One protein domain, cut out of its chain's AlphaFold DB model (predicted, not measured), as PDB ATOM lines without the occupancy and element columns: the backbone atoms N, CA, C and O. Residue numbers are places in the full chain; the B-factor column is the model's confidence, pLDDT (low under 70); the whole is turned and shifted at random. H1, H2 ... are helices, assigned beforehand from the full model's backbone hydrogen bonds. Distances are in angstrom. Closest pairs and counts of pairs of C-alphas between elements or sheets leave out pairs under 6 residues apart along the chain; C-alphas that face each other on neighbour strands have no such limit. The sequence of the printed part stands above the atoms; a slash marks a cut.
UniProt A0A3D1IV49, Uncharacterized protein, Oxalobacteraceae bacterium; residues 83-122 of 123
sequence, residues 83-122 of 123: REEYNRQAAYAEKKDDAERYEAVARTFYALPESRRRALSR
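This is residues 83 to 122 of the 123 residues of an uncharacterized protein of Oxalobacteraceae bacterium (UniProt A0A3D1IV49). One long, nearly straight helix, H1, makes the length of a rod, and after its last residue, Ala 111, the backbone turns through residues 112 and 113 into a short helix, H2, which folds back at a slant like a small hook. The printed part has 40 residues with two named helices, H1 then H2, no named strand, and the class all helix. It is extended, with a radius of gyration of the C-alphas of 15.7 A and spans of 48 by 17 by 6 A.

Find C-alpha 83 at (55.118, -13.589, 2.462); from there H1, residues 83 to 111, runs 41.7 A to C-alpha 111 at (32.622, -48.705, 3.027). Next look at Glu 114, where H2, residues 114 to 120, begins; it runs 9.9 A to C-alpha 120 at (31.429, -44.360, 15.329).

H1 and H2 are close but not clearly touching; look at their closest C-alphas, those of Phe 109 and Arg 117, 6.7 A apart. They run opposite ways at a steep tilt of 41 degrees. In H1 and H2 every O i to N i+4 pair is within hydrogen-bond range. Residues 83 to 108, which belong to H1, stand free.

The two C-alphas farthest apart are those of Arg 83 and Ser 115, 48.5 A. The printed part has no cut, and the link from H1 to H2 is tight. No printed residue is under 70 in pLDDT.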
ATOM      1  N   ARG A  83      55.752 -12.919   1.318       90.94
ATOM      2  CA  ARG A  83      55.118 -13.589   2.462       90.94
ATOM      3  C   ARG A  83      53.603 -13.673   2.313       90.94
ATOM      4  O   ARG A  83      53.007 -14.654   2.741       90.94
ATOM      5  N   GLU A  84      52.972 -12.652   1.745       92.44
ATOM      6  CA  GLU A  84      51.519 -12.626   1.555       92.44
ATOM      7  C   GLU A  84      51.095 -13.641   0.493       92.44
ATOM      8  O   GLU A  84      50.163 -14.411   0.723       92.44
ATOM      9  N   GLU A  85      51.822 -13.700  -0.624       92.81
ATOM     10  CA  GLU A  85      51.623 -14.710  -1.665       92.81
ATOM     11  C   GLU A  85      51.889 -16.124  -1.140       92.81
ATOM     12  O   GLU A  85      51.072 -17.018  -1.355       92.81
ATOM     13  N   TYR A  86      52.975 -16.326  -0.386       92.94
ATOM     14  CA  TYR A  86      53.265 -17.610   0.250       92.94
ATOM     15  C   TYR A  86      52.121 -18.054   1.169       92.94
ATOM     16  O   TYR A  86      51.611 -19.165   1.030       92.94
ATOM     17  N   ASN A  87      51.663 -17.176   2.066       94.56
ATOM     18  CA  ASN A  87      50.564 -17.477   2.983       94.56
ATOM     19  C   ASN A  87      49.264 -17.785   2.231       94.56
ATOM     20  O   ASN A  87      48.523 -18.692   2.609       94.56
ATOM     21  N   ARG A  88      48.988 -17.050   1.147       94.62
ATOM     22  CA  ARG A  88      47.824 -17.292   0.295       94.62
ATOM     23  C   ARG A  88      47.895 -18.680  -0.341       94.62
ATOM     24  O   ARG A  88      46.920 -19.425  -0.272       94.62
ATOM     25  N   GLN A  89      49.030 -19.035  -0.941       94.81
ATOM     26  CA  GLN A  89      49.229 -20.350  -1.554       94.81
ATOM     27  C   GLN A  89      49.145 -21.477  -0.523       94.81
ATOM     28  O   GLN A  89      48.489 -22.484  -0.785       94.81
ATOM     29  N   ALA A  90      49.730 -21.286   0.661       96.00
ATOM     30  CA  ALA A  90      49.639 -22.236   1.762       96.00
ATOM     31  C   ALA A  90      48.180 -22.474   2.186       96.00
ATOM     32  O   ALA A  90      47.757 -23.621   2.279       96.00
ATOM     33  N   ALA A  91      47.380 -21.413   2.334       96.00
ATOM     34  CA  ALA A  91      45.961 -21.534   2.672       96.00
ATOM     35  C   ALA A  91      45.142 -22.242   1.574       96.00
ATOM     36  O   ALA A  91      44.204 -22.982   1.872       96.00
ATOM     37  N   TYR A  92      45.473 -22.030   0.295       95.38
ATOM     38  CA  TYR A  92      44.846 -22.774  -0.802       95.38
ATOM     39  C   TYR A  92      45.214 -24.259  -0.778       95.38
ATOM     40  O   TYR A  92      44.336 -25.100  -0.972       95.38
ATOM     41  N   ALA A  93      46.485 -24.581  -0.527       95.94
ATOM     42  CA  ALA A  93      46.950 -25.957  -0.403       95.94
ATOM     43  C   ALA A  93      46.283 -26.660   0.786       95.94
ATOM     44  O   ALA A  93      45.739 -27.744   0.615       95.94
ATOM     45  N   GLU A  94      46.220 -26.007   1.947       95.94
ATOM     46  CA  GLU A  94      45.579 -26.545   3.151       95.94
ATOM     47  C   GLU A  94      44.094 -26.857   2.928       95.94
ATOM     48  O   GLU A  94      43.635 -27.940   3.281       95.94
ATOM     49  N   LYS A  95      43.343 -25.959   2.274       95.81
ATOM     50  CA  LYS A  95      41.930 -26.205   1.934       95.81
ATOM     51  C   LYS A  95      41.744 -27.401   1.007       95.81
ATOM     52  O   LYS A  95      40.780 -28.149   1.154       95.81
ATOM     53  N   LYS A  96      42.629 -27.549   0.020       96.38
ATOM     54  CA  LYS A  96      42.581 -28.671  -0.918       96.38
ATOM     55  C   LYS A  96      42.884 -29.985  -0.195       96.38
ATOM     56  O   LYS A  96      42.125 -30.938  -0.329       96.38
ATOM     57  N   ASP A  97      43.940 -29.993   0.609       96.38
ATOM     58  CA  ASP A  97      44.335 -31.120   1.448       96.38
ATOM     59  C   ASP A  97      43.212 -31.548   2.405       96.38
ATOM     60  O   ASP A  97      42.944 -32.739   2.556       96.38
ATOM     61  N   ASP A  98      42.547 -30.591   3.057       96.88
ATOM     62  CA  ASP A  98      41.434 -30.867   3.967       96.88
ATOM     63  C   ASP A  98      40.239 -31.488   3.230       96.88
ATOM     64  O   ASP A  98      39.696 -32.502   3.670       96.88
ATOM     65  N   ALA A  99      39.892 -30.961   2.052       96.06
ATOM     66  CA  ALA A  99      38.835 -31.525   1.216       96.06
ATOM     67  C   ALA A  99      39.144 -32.968   0.774       96.06
ATOM     68  O   ALA A  99      38.277 -33.838   0.871       96.06
ATOM     69  N   GLU A 100      40.379 -33.249   0.345       96.12
ATOM     70  CA  GLU A 100      40.815 -34.601  -0.035       96.12
ATOM     71  C   GLU A 100      40.788 -35.569   1.159       96.12
ATOM     72  O   GLU A 100      40.327 -36.711   1.044       96.12
ATOM     73  N   ARG A 101      41.240 -35.116   2.337       96.50
ATOM     74  CA  ARG A 101      41.165 -35.903   3.577       96.50
ATOM     75  C   ARG A 101      39.720 -36.190   3.956       96.50
ATOM     76  O   ARG A 101      39.403 -37.333   4.285       96.50
ATOM     77  N   TYR A 102      38.844 -35.192   3.870       96.06
ATOM     78  CA  TYR A 102      37.423 -35.353   4.153       96.06
ATOM     79  C   TYR A 102      36.777 -36.377   3.215       96.06
ATOM     80  O   TYR A 102      36.078 -37.280   3.675       96.06
ATOM     81  N   GLU A 103      37.063 -36.309   1.913       96.81
ATOM     82  CA  GLU A 103      36.568 -37.280   0.936       96.81
ATOM     83  C   GLU A 103      37.063 -38.703   1.245       96.81
ATOM     84  O   GLU A 103      36.281 -39.661   1.236       96.81
ATOM     85  N   ALA A 104      38.346 -38.860   1.583       96.69
ATOM     86  CA  ALA A 104      38.912 -40.150   1.960       96.69
ATOM     87  C   ALA A 104      38.254 -40.726   3.228       96.69
ATOM     88  O   ALA A 104      37.921 -41.919   3.272       96.69
ATOM     89  N   VAL A 105      38.019 -39.888   4.243       96.12
ATOM     90  CA  VAL A 105      37.301 -40.270   5.469       96.12
ATOM     91  C   VAL A 105      35.859 -40.659   5.146       96.12
ATOM     92  O   VAL A 105      35.405 -41.716   5.577       96.12
ATOM     93  N   ALA A 106      35.151 -39.883   4.326       94.81
ATOM     94  CA  ALA A 106      33.781 -40.194   3.930       94.81
ATOM     95  C   ALA A 106      33.707 -41.542   3.193       94.81
ATOM     96  O   ALA A 106      32.920 -42.417   3.561       94.81
ATOM     97  N   ARG A 107      34.577 -41.763   2.200       95.38
ATOM     98  CA  ARG A 107      34.638 -43.017   1.434       95.38
ATOM     99  C   ARG A 107      34.888 -44.225   2.334       95.38
ATOM    100  O   ARG A 107      34.211 -45.243   2.200       95.38
ATOM    101  N   THR A 108      35.852 -44.120   3.247       94.75
ATOM    102  CA  THR A 108      36.166 -45.207   4.185       94.75
ATOM    103  C   THR A 108      35.025 -45.451   5.164       94.75
ATOM    104  O   THR A 108      34.673 -46.606   5.395       94.75
ATOM    105  N   PHE A 109      34.381 -44.396   5.668       93.94
ATOM    106  CA  PHE A 109      33.232 -44.510   6.558       93.94
ATOM    107  C   PHE A 109      32.069 -45.258   5.899       93.94
ATOM    108  O   PHE A 109      31.534 -46.195   6.491       93.94
ATOM    109  N   TYR A 110      31.703 -44.909   4.662       92.31
ATOM    110  CA  TYR A 110      30.600 -45.570   3.956       92.31
ATOM    111  C   TYR A 110      30.917 -47.003   3.517       92.31
ATOM    112  O   TYR A 110      30.000 -47.821   3.434       92.31
ATOM    113  N   ALA A 111      32.191 -47.336   3.304       93.88
ATOM    114  CA  ALA A 111      32.622 -48.705   3.027       93.88
ATOM    115  C   ALA A 111      32.553 -49.633   4.261       93.88
ATOM    116  O   ALA A 111      32.640 -50.854   4.118       93.88
ATOM    117  N   LEU A 112      32.401 -49.094   5.480       93.94
ATOM    118  CA  LEU A 112      32.343 -49.900   6.700       93.94
ATOM    119  C   LEU A 112      30.995 -50.632   6.875       93.94
ATOM    120  O   LEU A 112      29.926 -50.108   6.531       93.94
ATOM    121  N   PRO A 113      31.007 -51.807   7.537       94.25
ATOM    122  CA  PRO A 113      29.793 -52.482   7.982       94.25
ATOM    123  C   PRO A 113      28.941 -51.588   8.891       94.25
ATOM    124  O   PRO A 113      29.461 -50.780   9.664       94.25
ATOM    125  N   GLU A 114      27.622 -51.775   8.850       89.56
ATOM    126  CA  GLU A 114      26.669 -50.928   9.579       89.56
ATOM    127  C   GLU A 114      26.891 -50.931  11.101       89.56
ATOM    128  O   GLU A 114      26.742 -49.895  11.749       89.56
ATOM    129  N   SER A 115      27.334 -52.057  11.673       91.06
ATOM    130  CA  SER A 115      27.686 -52.159  13.095       91.06
ATOM    131  C   SER A 115      28.808 -51.196  13.496       91.06
ATOM    132  O   SER A 115      28.708 -50.536  14.528       91.06
ATOM    133  N   ARG A 116      29.847 -51.060  12.659       89.31
ATOM    134  CA  ARG A 116      30.975 -50.146  12.900       89.31
ATOM    135  C   ARG A 116      30.595 -48.691  12.639       89.31
ATOM    136  O   ARG A 116      30.986 -47.828  13.418       89.31
ATOM    137  N   ARG A 117      29.779 -48.417  11.613       91.06
ATOM    138  CA  ARG A 117      29.246 -47.065  11.356       91.06
ATOM    139  C   ARG A 117      28.410 -46.548  12.528       91.06
ATOM    140  O   ARG A 117      28.644 -45.435  12.982       91.06
ATOM    141  N   ARG A 118      27.498 -47.371  13.064       88.38
ATOM    142  CA  ARG A 118      26.669 -47.017  14.232       88.38
ATOM    143  C   ARG A 118      27.486 -46.803  15.507       88.38
ATOM    144  O   ARG A 118      27.074 -46.012  16.345       88.38
ATOM    145  N   ALA A 119      28.593 -47.524  15.680       91.62
ATOM    146  CA  ALA A 119      29.480 -47.334  16.826       91.62
ATOM    147  C   ALA A 119      30.225 -45.991  16.748       91.62
ATOM    148  O   ALA A 119      30.289 -45.279  17.743       91.62
ATOM    149  N   LEU A 120      30.726 -45.626  15.562       88.38
ATOM    150  CA  LEU A 120      31.429 -44.360  15.329       88.38
ATOM    151  C   LEU A 120      30.499 -43.137  15.333       88.38
ATOM    152  O   LEU A 120      30.933 -42.061  15.709       88.38
ATOM    153  N   SER A 121      29.228 -43.287  14.946       85.62
ATOM    154  CA  SER A 121      28.251 -42.185  14.923       85.62
ATOM    155  C   SER A 121      27.573 -41.905  16.273       85.62
ATOM    156  O   SER A 121      26.656 -41.091  16.329       85.62
ATOM    157  N   ARG A 122      27.906 -42.669  17.322       79.31
ATOM    158  CA  ARG A 122      27.322 -42.557  18.673       79.31
ATOM    159  C   ARG A 122      28.270 -41.920  19.696       79.31
ATOM    160  O   ARG A 122      27.853 -41.763  20.842       79.31
TER     161      ARG A 122